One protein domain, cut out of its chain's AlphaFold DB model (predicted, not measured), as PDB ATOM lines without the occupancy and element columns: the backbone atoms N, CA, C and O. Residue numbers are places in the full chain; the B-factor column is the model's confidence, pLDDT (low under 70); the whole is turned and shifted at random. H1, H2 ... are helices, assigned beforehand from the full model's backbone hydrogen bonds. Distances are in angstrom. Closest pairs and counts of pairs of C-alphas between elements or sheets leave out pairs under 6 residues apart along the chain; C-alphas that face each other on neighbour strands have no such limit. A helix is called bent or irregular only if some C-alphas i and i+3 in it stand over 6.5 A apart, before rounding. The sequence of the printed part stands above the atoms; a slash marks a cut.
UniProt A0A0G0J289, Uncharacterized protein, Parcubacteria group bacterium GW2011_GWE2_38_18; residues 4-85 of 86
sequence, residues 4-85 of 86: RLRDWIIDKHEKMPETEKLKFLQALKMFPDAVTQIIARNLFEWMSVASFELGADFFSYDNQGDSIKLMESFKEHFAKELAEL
ATOM      1  N   ARG A   4     142.051 165.819 158.135       86.62
ATOM      2  CA  ARG A   4     143.484 165.927 158.463       86.62
ATOM      3  C   ARG A   4     143.728 167.028 159.488       86.62
ATOM      4  O   ARG A   4     144.482 166.810 160.429       86.62
ATOM      5  N   LEU A   5     143.064 168.175 159.334       84.75
ATOM      6  CA  LEU A   5     143.130 169.265 160.311       84.75
ATOM      7  C   LEU A   5     142.600 168.819 161.678       84.75
ATOM      8  O   LEU A   5     143.250 169.037 162.695       84.75
ATOM      9  N   ARG A   6     141.421 168.190 161.703       89.44
ATOM     10  CA  ARG A   6     140.810 167.695 162.941       89.44
ATOM     11  C   ARG A   6     141.734 166.723 163.665       89.44
ATOM     12  O   ARG A   6     142.006 166.908 164.846       89.44
ATOM     13  N   ASP A   7     142.209 165.712 162.944       91.62
ATOM     14  CA  ASP A   7     143.050 164.661 163.507       91.62
ATOM     15  C   ASP A   7     144.382 165.256 164.021       91.62
ATOM     16  O   ASP A   7     144.848 164.876 165.092       91.62
ATOM     17  N   TRP A   8     144.945 166.264 163.338       92.50
ATOM     18  CA  TRP A   8     146.126 167.001 163.812       92.50
ATOM     19  C   TRP A   8     145.863 167.778 165.109       92.50
ATOM     20  O   TRP A   8     146.669 167.711 166.033       92.50
ATOM     21  N   ILE A   9     144.736 168.493 165.218       91.12
ATOM     22  CA  ILE A   9     144.409 169.269 166.429       91.12
ATOM     23  C   ILE A   9     144.223 168.335 167.635       91.12
ATOM     24  O   ILE A   9     144.681 168.657 168.737       91.12
ATOM     25  N   ILE A  10     143.580 167.181 167.428       93.12
ATOM     26  CA  ILE A  10     143.401 166.155 168.464       93.12
ATOM     27  C   ILE A  10     144.757 165.582 168.892       93.12
ATOM     28  O   ILE A  10     145.053 165.573 170.086       93.12
ATOM     29  N   ASP A  11     145.618 165.209 167.942       94.19
ATOM     30  CA  ASP A  11     146.969 164.700 168.219       94.19
ATOM     31  C   ASP A  11     147.827 165.705 169.014       94.19
ATOM     32  O   ASP A  11     148.532 165.322 169.951       94.19
ATOM     33  N   LYS A  12     147.729 167.012 168.721       92.94
ATOM     34  CA  LYS A  12     148.405 168.040 169.531       92.94
ATOM     35  C   LYS A  12     147.891 168.070 170.973       92.94
ATOM     36  O   LYS A  12     148.706 168.231 171.877       92.94
ATOM     37  N   HIS A  13     146.587 167.890 171.198       90.88
ATOM     38  CA  HIS A  13     146.011 167.825 172.549       90.88
ATOM     39  C   HIS A  13     146.404 166.545 173.298       90.88
ATOM     40  O   HIS A  13     146.601 166.588 174.510       90.88
ATOM     41  N   GLU A  14     146.580 165.415 172.608       90.62
ATOM     42  CA  GLU A  14     147.086 164.184 173.233       90.62
ATOM     43  C   GLU A  14     148.528 164.311 173.725       90.62
ATOM     44  O   GLU A  14     148.897 163.684 174.716       90.62
ATOM     45  N   LYS A  15     149.329 165.141 173.052       92.38
ATOM     46  CA  LYS A  15     150.737 165.395 173.382       92.38
ATOM     47  C   LYS A  15     150.939 166.519 174.399       92.38
ATOM     48  O   LYS A  15     152.082 166.786 174.773       92.38
ATOM     49  N   MET A  16     149.871 167.194 174.829       90.19
ATOM     50  CA  MET A  16     149.962 168.215 175.874       90.19
ATOM     51  C   MET A  16     150.426 167.598 177.201       90.19
ATOM     52  O   MET A  16     150.157 166.422 177.462       90.19
ATOM     53  N   PRO A  17     151.083 168.384 178.074       95.25
ATOM     54  CA  PRO A  17     151.358 167.958 179.439       95.25
ATOM     55  C   PRO A  17     150.088 167.420 180.108       95.25
ATOM     56  O   PRO A  17     149.017 168.013 179.986       95.25
ATOM     57  N   GLU A  18     150.209 166.322 180.854       92.06
ATOM     58  CA  GLU A  18     149.064 165.630 181.464       92.06
ATOM     59  C   GLU A  18     148.197 166.567 182.320       92.06
ATOM     60  O   GLU A  18     146.969 166.503 182.289       92.06
ATOM     61  N   THR A  19     148.826 167.512 183.020       93.06
ATOM     62  CA  THR A  19     148.141 168.529 183.827       93.06
ATOM     63  C   THR A  19     147.308 169.504 182.993       93.06
ATOM     64  O   THR A  19     146.258 169.953 183.448       93.06
ATOM     65  N   GLU A  20     147.750 169.844 181.784       92.31
ATOM     66  CA  GLU A  20     147.027 170.715 180.855       92.31
ATOM     67  C   GLU A  20     145.909 169.951 180.150       92.31
ATOM     68  O   GLU A  20     144.776 170.438 180.108       92.31
ATOM     69  N   LYS A  21     146.186 168.718 179.704       92.00
ATOM     70  CA  LYS A  21     145.175 167.814 179.146       92.00
ATOM     71  C   LYS A  21     144.045 167.585 180.152       92.00
ATOM     72  O   LYS A  21     142.878 167.728 179.799       92.00
ATOM     73  N   LEU A  22     144.366 167.324 181.420       92.75
ATOM     74  CA  LEU A  22     143.364 167.134 182.472       92.75
ATOM     75  C   LEU A  22     142.491 168.381 182.672       92.75
ATOM     76  O   LEU A  22     141.269 168.261 182.736       92.75
ATOM     77  N   LYS A  23     143.091 169.580 182.722       92.69
ATOM     78  CA  LYS A  23     142.341 170.846 182.822       92.69
ATOM     79  C   LYS A  23     141.408 171.045 181.631       92.69
ATOM     80  O   LYS A  23     140.264 171.459 181.818       92.69
ATOM     81  N   PHE A  24     141.878 170.738 180.423       92.25
ATOM     82  CA  PHE A  24     141.055 170.798 179.222       92.25
ATOM     83  C   PHE A  24     139.879 169.821 179.304       92.25
ATOM     84  O   PHE A  24     138.744 170.239 179.108       92.25
ATOM     85  N   LEU A  25     140.112 168.553 179.660       93.81
ATOM     86  CA  LEU A  25     139.052 167.545 179.773       93.81
ATOM     87  C   LEU A  25     138.033 167.891 180.873       93.81
ATOM     88  O   LEU A  25     136.829 167.723 180.678       93.81
ATOM     89  N   GLN A  26     138.483 168.441 182.004       94.12
ATOM     90  CA  GLN A  26     137.593 168.961 183.048       94.12
ATOM     91  C   GLN A  26     136.728 170.115 182.528       94.12
ATOM     92  O   GLN A  26     135.511 170.108 182.719       94.12
ATOM     93  N   ALA A  27     137.327 171.078 181.822       93.06
ATOM     94  CA  ALA A  27     136.586 172.174 181.203       93.06
ATOM     95  C   ALA A  27     135.612 171.667 180.126       93.06
ATOM     96  O   ALA A  27     134.491 172.160 180.036       93.06
ATOM     97  N   LEU A  28     136.004 170.649 179.359       93.56
ATOM     98  CA  LEU A  28     135.189 170.011 178.327       93.56
ATOM     99  C   LEU A  28     133.934 169.351 178.923       93.56
ATOM    100  O   LEU A  28     132.853 169.466 178.345       93.56
ATOM    101  N   LYS A  29     134.072 168.708 180.090       92.31
ATOM    102  CA  LYS A  29     132.977 168.080 180.849       92.31
ATOM    103  C   LYS A  29     132.066 169.114 181.519       92.31
ATOM    104  O   LYS A  29     130.847 168.989 181.446       92.31
ATOM    105  N   MET A  30     132.641 170.120 182.180       93.50
ATOM    106  CA  MET A  30     131.893 171.062 183.026       93.50
ATOM    107  C   MET A  30     131.335 172.275 182.276       93.50
ATOM    108  O   MET A  30     130.260 172.766 182.614       93.50
ATOM    109  N   PHE A  31     132.064 172.778 181.279       94.06
ATOM    110  CA  PHE A  31     131.780 174.044 180.599       94.06
ATOM    111  C   PHE A  31     131.891 173.899 179.070       94.06
ATOM    112  O   PHE A  31     132.678 174.608 178.432       94.06
ATOM    113  N   PRO A  32     131.104 173.001 178.447       89.62
ATOM    114  CA  PRO A  32     131.257 172.676 177.032       89.62
ATOM    115  C   PRO A  32     131.085 173.883 176.096       89.62
ATOM    116  O   PRO A  32     131.794 173.993 175.093       89.62
ATOM    117  N   ASP A  33     130.208 174.826 176.438       90.06
ATOM    118  CA  ASP A  33     129.986 176.038 175.641       90.06
ATOM    119  C   ASP A  33     131.199 176.975 175.673       90.06
ATOM    120  O   ASP A  33     131.592 177.534 174.647       90.06
ATOM    121  N   ALA A  34     131.843 177.112 176.837       90.00
ATOM    122  CA  ALA A  34     133.053 177.916 176.982       90.00
ATOM    123  C   ALA A  34     134.213 177.311 176.179       90.00
ATOM    124  O   ALA A  34     134.932 178.035 175.491       90.00
ATOM    125  N   VAL A  35     134.354 175.981 176.201       90.75
ATOM    126  CA  VAL A  35     135.354 175.277 175.385       90.75
ATOM    127  C   VAL A  35     135.072 175.448 173.893       90.75
ATOM    128  O   VAL A  35     135.993 175.745 173.137       90.75
ATOM    129  N   THR A  36     133.809 175.377 173.469       90.50
ATOM    130  CA  THR A  36     133.421 175.626 172.069       90.50
ATOM    131  C   THR A  36     133.813 177.040 171.618       90.50
ATOM    132  O   THR A  36     134.344 177.214 170.522       90.50
ATOM    133  N   GLN A  37     133.638 178.057 172.472       87.81
ATOM    134  CA  GLN A  37     134.081 179.426 172.172       87.81
ATOM    135  C   GLN A  37     135.608 179.559 172.086       87.81
ATOM    136  O   GLN A  37     136.104 180.302 171.240       87.81
ATOM    137  N   ILE A  38     136.356 178.856 172.943       88.88
ATOM    138  CA  ILE A  38     137.826 178.819 172.885       88.88
ATOM    139  C   ILE A  38     138.279 178.183 171.568       88.88
ATOM    140  O   ILE A  38     139.106 178.764 170.868       88.88
ATOM    141  N   ILE A  39     137.689 177.045 171.194       89.69
ATOM    142  CA  ILE A  39     137.938 176.385 169.910       89.69
ATOM    143  C   ILE A  39     137.666 177.359 168.759       89.69
ATOM    144  O   ILE A  39     138.541 177.573 167.927       89.69
ATOM    145  N   ALA A  40     136.498 178.007 168.739       87.50
ATOM    146  CA  ALA A  40     136.128 178.941 167.677       87.50
ATOM    147  C   ALA A  40     137.132 180.097 167.514       87.50
ATOM    148  O   ALA A  40     137.429 180.496 166.390       87.50
ATOM    149  N   ARG A  41     137.682 180.616 168.621       87.69
ATOM    150  CA  ARG A  41     138.705 181.676 168.597       87.69
ATOM    151  C   ARG A  41     140.055 181.176 168.085       87.69
ATOM    152  O   ARG A  41     140.716 181.900 167.347       87.69
ATOM    153  N   ASN A  42     140.445 179.959 168.452       87.62
ATOM    154  CA  ASN A  42     141.765 179.412 168.135       87.62
ATOM    155  C   ASN A  42     141.834 178.711 166.773       87.62
ATOM    156  O   ASN A  42     142.931 178.507 166.256       87.62
ATOM    157  N   LEU A  43     140.692 178.355 166.171       87.12
ATOM    158  CA  LEU A  43     140.647 177.632 164.897       87.12
ATOM    159  C   LEU A  43     141.484 178.309 163.807       87.12
ATOM    160  O   LEU A  43     142.235 177.624 163.126       87.12
ATOM    161  N   PHE A  44     141.434 179.638 163.681       83.62
ATOM    162  CA  PHE A  44     142.238 180.362 162.688       83.62
ATOM    163  C   PHE A  44     143.746 180.125 162.845       83.62
ATOM    164  O   PHE A  44     144.445 179.862 161.865       83.62
ATOM    165  N   GLU A  45     144.247 180.180 164.076       86.62
ATOM    166  CA  GLU A  45     145.660 179.961 164.372       86.62
ATOM    167  C   GLU A  45     146.054 178.501 164.137       86.62
ATOM    168  O   GLU A  45     147.030 178.227 163.437       86.62
ATOM    169  N   TRP A  46     145.257 177.556 164.640       88.19
ATOM    170  CA  TRP A  46     145.503 176.129 164.438       88.19
ATOM    171  C   TRP A  46     145.503 175.748 162.963       88.19
ATOM    172  O   TRP A  46     146.359 174.983 162.534       88.19
ATOM    173  N   MET A  47     144.604 176.323 162.170       84.69
ATOM    174  CA  MET A  47     144.567 176.128 160.724       84.69
ATOM    175  C   MET A  47     145.813 176.671 160.041       84.69
ATOM    176  O   MET A  47     146.292 176.050 159.096       84.69
ATOM    177  N   SER A  48     146.360 177.788 160.518       85.94
ATOM    178  CA  SER A  48     147.566 178.393 159.945       85.94
ATOM    179  C   SER A  48     148.766 177.478 160.156       85.94
ATOM    180  O   SER A  48     149.453 177.103 159.203       85.94
ATOM    181  N   VAL A  49     148.947 177.019 161.396       89.50
ATOM    182  CA  VAL A  49     150.032 176.102 161.761       89.50
ATOM    183  C   VAL A  49     149.857 174.748 161.073       89.50
ATOM    184  O   VAL A  49     150.796 174.246 160.460       89.50
ATOM    185  N   ALA A  50     148.657 174.169 161.110       88.06
ATOM    186  CA  ALA A  50     148.384 172.883 160.481       88.06
ATOM    187  C   ALA A  50     148.547 172.941 158.958       88.06
ATOM    188  O   ALA A  50     149.083 172.006 158.382       88.06
ATOM    189  N   SER A  51     148.146 174.026 158.290       85.06
ATOM    190  CA  SER A  51     148.337 174.175 156.837       85.06
ATOM    191  C   SER A  51     149.821 174.175 156.467       85.06
ATOM    192  O   SER A  51     150.211 173.517 155.502       85.06
ATOM    193  N   PHE A  52     150.657 174.833 157.278       87.69
ATOM    194  CA  PHE A  52     152.111 174.802 157.132       87.69
ATOM    195  C   PHE A  52     152.696 173.404 157.397       87.69
ATOM    196  O   PHE A  52     153.453 172.893 156.576       87.69
ATOM    197  N   GLU A  53     152.326 172.756 158.509       89.19
ATOM    198  CA  GLU A  53     152.858 171.435 158.888       89.19
ATOM    199  C   GLU A  53     152.373 170.301 157.967       89.19
ATOM    200  O   GLU A  53     153.104 169.344 157.713       89.19
ATOM    201  N   LEU A  54     151.138 170.385 157.468       84.12
ATOM    202  CA  LEU A  54     150.490 169.339 156.672       84.12
ATOM    203  C   LEU A  54     150.602 169.572 155.157       84.12
ATOM    204  O   LEU A  54     150.173 168.700 154.391       84.12
ATOM    205  N   GLY A  55     151.126 170.724 154.725       79.69
ATOM    206  CA  GLY A  55     151.169 171.131 153.318       79.69
ATOM    207  C   GLY A  55     149.775 171.207 152.688       79.69
ATOM    208  O   GLY A  55     149.565 170.663 151.605       79.69
ATOM    209  N   ALA A  56     148.805 171.785 153.404       70.19
ATOM    210  CA  ALA A  56     147.398 171.855 152.997       70.19
ATOM    211  C   ALA A  56     146.964 173.294 152.670       70.19
ATOM    212  O   ALA A  56     147.509 174.249 153.222       70.19
ATOM    213  N   ASP A  57     145.966 173.450 151.795       67.25
ATOM    214  CA  ASP A  57     145.409 174.760 151.448       67.25
ATOM    215  C   ASP A  57     144.583 175.350 152.605       67.25
ATOM    216  O   ASP A  57     143.660 174.729 153.130       67.25
ATOM    217  N   PHE A  58     144.901 176.592 152.975       61.84
ATOM    218  CA  PHE A  58     144.355 177.302 154.139       61.84
ATOM    219  C   PHE A  58     142.888 177.767 153.977       61.84
ATOM    220  O   PHE A  58     142.211 178.059 154.958       61.84
ATOM    221  N   PHE A  59     142.377 177.861 152.745       58.16
ATOM    222  CA  PHE A  59     141.145 178.603 152.419       58.16
ATOM    223  C   PHE A  59     139.828 177.808 152.523       58.16
ATOM    224  O   PHE A  59     138.782 178.325 152.136       58.16
ATOM    225  N   SER A  60     139.832 176.574 153.034       59.75
ATOM    226  CA  SER A  60     138.650 175.691 153.002       59.75
ATOM    227  C   SER A  60     137.808 175.640 154.285       59.75
ATOM    228  O   SER A  60     136.921 174.790 154.378       59.75
ATOM    229  N   TYR A  61     138.080 176.473 155.291       60.91
ATOM    230  CA  TYR A  61     137.542 176.257 156.639       60.91
ATOM    231  C   TYR A  61     136.438 177.245 157.040       60.91
ATOM    232  O   TYR A  61     136.620 178.463 157.004       60.91
ATOM    233  N   ASP A  62     135.292 176.700 157.457       64.75
ATOM    234  CA  ASP A  62     134.145 177.443 157.986       64.75
ATOM    235  C   ASP A  62     134.209 177.430 159.518       64.75
ATOM    236  O   ASP A  62     133.765 176.489 160.181       64.75
ATOM    237  N   ASN A  63     134.776 178.494 160.087       65.50
ATOM    238  CA  ASN A  63     135.099 178.583 161.513       65.50
ATOM    239  C   ASN A  63     133.893 178.429 162.457       65.50
ATOM    240  O   ASN A  63     134.079 178.001 163.598       65.50
ATOM    241  N   GLN A  64     132.667 178.754 162.025       65.31
ATOM    242  CA  GLN A  64     131.491 178.585 162.887       65.31
ATOM    243  C   GLN A  64     131.068 177.117 162.963       65.31
ATOM    244  O   GLN A  64     130.997 176.564 164.061       65.31
ATOM    245  N   GLY A  65     130.846 176.468 161.818       77.75
ATOM    246  CA  GLY A  65     130.453 175.057 161.777       77.75
ATOM    247  C   GLY A  65     131.556 174.100 162.241       77.75
ATOM    248  O   GLY A  65     131.266 173.043 162.806       77.75
ATOM    249  N   ASP A  66     132.821 174.464 162.033       83.31
ATOM    250  CA  ASP A  66     133.955 173.596 162.342       83.31
ATOM    251  C   ASP A  66     134.272 173.540 163.839       83.31
ATOM    252  O   ASP A  66     134.710 172.497 164.321       83.31
ATOM    253  N   SER A  67     133.965 174.594 164.604       86.62
ATOM    254  CA  SER A  67     134.141 174.586 166.065       86.62
ATOM    255  C   SER A  67     133.243 173.567 166.767       86.62
ATOM    256  O   SER A  67     133.713 172.825 167.628       86.62
ATOM    257  N   ILE A  68     131.979 173.468 166.345       88.56
ATOM    258  CA  ILE A  68     131.016 172.493 166.871       88.56
ATOM    259  C   ILE A  68     131.453 171.074 166.495       88.56
ATOM    260  O   ILE A  68     131.534 170.206 167.360       88.56
ATOM    261  N   LYS A  69     131.822 170.850 165.229       90.38
ATOM    262  CA  LYS A  69     132.294 169.536 164.760       90.38
ATOM    263  C   LYS A  69     133.565 169.087 165.480       90.38
ATOM    264  O   LYS A  69     133.708 167.907 165.803       90.38
ATOM    265  N   LEU A  70     134.492 170.008 165.745       91.75
ATOM    266  CA  LEU A  70     135.699 169.712 166.512       91.75
ATOM    267  C   LEU A  70     135.372 169.418 167.983       91.75
ATOM    268  O   LEU A  70     135.925 168.479 168.547       91.75
ATOM    269  N   MET A  71     134.442 170.161 168.586       93.25
ATOM    270  CA  MET A  71     133.954 169.903 169.944       93.25
ATOM    271  C   MET A  71     133.340 168.501 170.081       93.25
ATOM    272  O   MET A  71     133.646 167.782 171.031       93.25
ATOM    273  N   GLU A  72     132.492 168.095 169.134       93.31
ATOM    274  CA  GLU A  72     131.924 166.741 169.078       93.31
ATOM    275  C   GLU A  72     133.028 165.689 168.937       93.31
ATOM    276  O   GLU A  72     133.074 164.735 169.711       93.31
ATOM    277  N   SER A  73     133.987 165.931 168.039       94.62
ATOM    278  CA  SER A  73     135.122 165.029 167.827       94.62
ATOM    279  C   SER A  73     135.979 164.866 169.086       94.62
ATOM    280  O   SER A  73     136.420 163.761 169.384       94.62
ATOM    281  N   PHE A  74     136.188 165.933 169.867       94.12
ATOM    282  CA  PHE A  74     136.880 165.840 171.153       94.12
ATOM    283  C   PHE A  74     136.113 164.999 172.174       94.12
ATOM    284  O   PHE A  74     136.725 164.193 172.873       94.12
ATOM    285  N   LYS A  75     134.788 165.168 172.269       93.31
ATOM    286  CA  LYS A  75     133.954 164.373 173.183       93.31
ATOM    287  C   LYS A  75     133.969 162.892 172.821       93.31
ATOM    288  O   LYS A  75     134.015 162.061 173.720       93.31
ATOM    289  N   GLU A  76     133.927 162.577 171.530       95.06
ATOM    290  CA  GLU A  76     134.001 161.201 171.036       95.06
ATOM    291  C   GLU A  76     135.383 160.588 171.285       95.06
ATOM    292  O   GLU A  76     135.477 159.497 171.844       95.06
ATOM    293  N   HIS A  77     136.452 161.302 170.920       95.62
ATOM    294  CA  HIS A  77     137.828 160.814 171.052       95.62
ATOM    295  C   HIS A  77     138.224 160.582 172.514       95.62
ATOM    296  O   HIS A  77     138.782 159.538 172.838       95.62
ATOM    297  N   PHE A  78     137.870 161.510 173.409       92.44
ATOM    298  CA  PHE A  78     138.194 161.431 174.836       92.44
ATOM    299  C   PHE A  78     137.063 160.848 175.700       92.44
ATOM    300  O   PHE A  78     137.038 161.052 176.915       92.44
ATOM    301  N   ALA A  79     136.097 160.134 175.108       93.12
ATOM    302  CA  ALA A  79     134.893 159.677 175.810       93.12
ATOM    303  C   ALA A  79     135.203 158.848 177.067       93.12
ATOM    304  O   ALA A  79     134.544 159.004 178.098       93.12
ATOM    305  N   LYS A  80     136.223 157.983 176.996       93.00
ATOM    306  CA  LYS A  80     136.645 157.155 178.128       93.00
ATOM    307  C   LYS A  80     137.249 158.005 179.245       93.00
ATOM    308  O   LYS A  80     136.806 157.885 180.383       93.00
ATOM    309  N   GLU A  81     138.200 158.888 178.929       93.56
ATOM    310  CA  GLU A  81     138.800 159.759 179.945       93.56
ATOM    311  C   GLU A  81     137.745 160.660 180.587       93.56
ATOM    312  O   GLU A  81     137.727 160.803 181.804       93.56
ATOM    313  N   LEU A  82     136.813 161.205 179.798       92.00
ATOM    314  CA  LEU A  82     135.719 162.041 180.298       92.00
ATOM    315  C   LEU A  82     134.790 161.303 181.272       92.00
ATOM    316  O   LEU A  82     134.307 161.917 182.227       92.00
ATOM    317  N   ALA A  83     134.541 160.011 181.044       91.06
ATOM    318  CA  ALA A  83     133.737 159.172 181.931       91.06
ATOM    319  C   ALA A  83     134.465 158.834 183.244       91.06
ATOM    320  O   ALA A  83     133.820 158.682 184.278       91.06
ATOM    321  N   GLU A  84     135.795 158.732 183.200       92.06
ATOM    322  CA  GLU A  84     136.657 158.421 184.347       92.06
ATOM    323  C   GLU A  84     137.079 159.669 185.141       92.06
ATOM    324  O   GLU A  84     137.610 159.547 186.246       92.06
ATOM    325  N   LEU A  85     136.830 160.875 184.610       87.00
ATOM    326  CA  LEU A  85     137.062 162.114 185.344       87.00
ATOM    327  C   LEU A  85     136.220 162.154 186.630       87.00
ATOM    328  O   LEU A  85     135.019 161.859 186.560       87.00
TER     329      LEU A  85
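Overview. This is residues 4 to 85 of the 86 residues of an uncharacterized protein of Parcubacteria group bacterium GW2011_GWE2_38_18 (UniProt A0A0G0J289). Four helical pieces follow one another round a ring: H1, H2 and the two arms of the long bent helix H3, whose second arm comes back to pack on H1. H4 crosses one side of this ring, packing on arm H3a and reaching H1 with residues 70 to 74, and the short H5 packs on H2 at one end of the long axis. The printed part has 82 residues with five named helices, H1 to H5 in chain order, and no named strand, and its class is all helix. It is compact, with a radius of gyration of the C-alphas of 12.7 A, and its outline is elongated, spanning 38 by 24 by 17 A.

Arrangement. Start at H3, residues 32 to 54, the hub that touches three other helices. It is bent: C-alphas 41 and 44 are 7.0 A apart, though by its hydrogen bonds it was assigned as one helix. Its arms H3a, residues 32 to 41, and H3b, residues 44 to 54, stand at a steep tilt of 67 degrees, only just short of about perpendicular. Look from H3a to H4, residues 63 to 77: they touch, closest at the C-alphas of Ala 40 and Ser 67, 5.1 A apart, at a steep tilt of 50 degrees, opposite ways. H3b touches H1, residues 4 to 14, about perpendicular at 79 degrees, with the C-alphas of Leu 5 and Ala 50 closest at 6.4 A. H1 and H4 only just touch, with 3 pairs of C-alphas within 8 A, the closest being Arg 6 and Leu 70 at 6.6 A. H2, residues 18 to 30, and H3a touch only at the corner, and only just, with 3 pairs within 8 A; the C-alphas of Leu 28 and Val 35 are closest at 6.0 A. H5, residues 79 to 84, touches H2 about perpendicular at 84 degrees, with the C-alphas of Leu 25 and Leu 82 closest at 6.5 A. H1 and H5 are apart, as are H2 and H3b. In H1, H2, H3a, H3b and H5 every O i to N i+4 pair is within hydrogen-bond range; in H4 it is 9 of 11.

Along the chain. Find C-alpha 32 at (131.257, 172.676, 177.032); from there H3a runs 14.4 A, and H3b covers 15.0 A. H4 is 20.4 A long, H2 18.1 A and H1 15.3 A, beginning at C-alpha 4, (143.484, 165.927, 158.463). H5 ends at C-alpha 84, (136.657, 158.421, 184.347).

Size, cuts and confidence. The C-alphas of Phe 59 and Glu 84 are the two farthest apart, 38.0 A. The printed part has no cut and no long link. Mean pLDDT of the printed part is 87.3; residues 57 to 64, of which 63 and 64 belong to H4, are under 70.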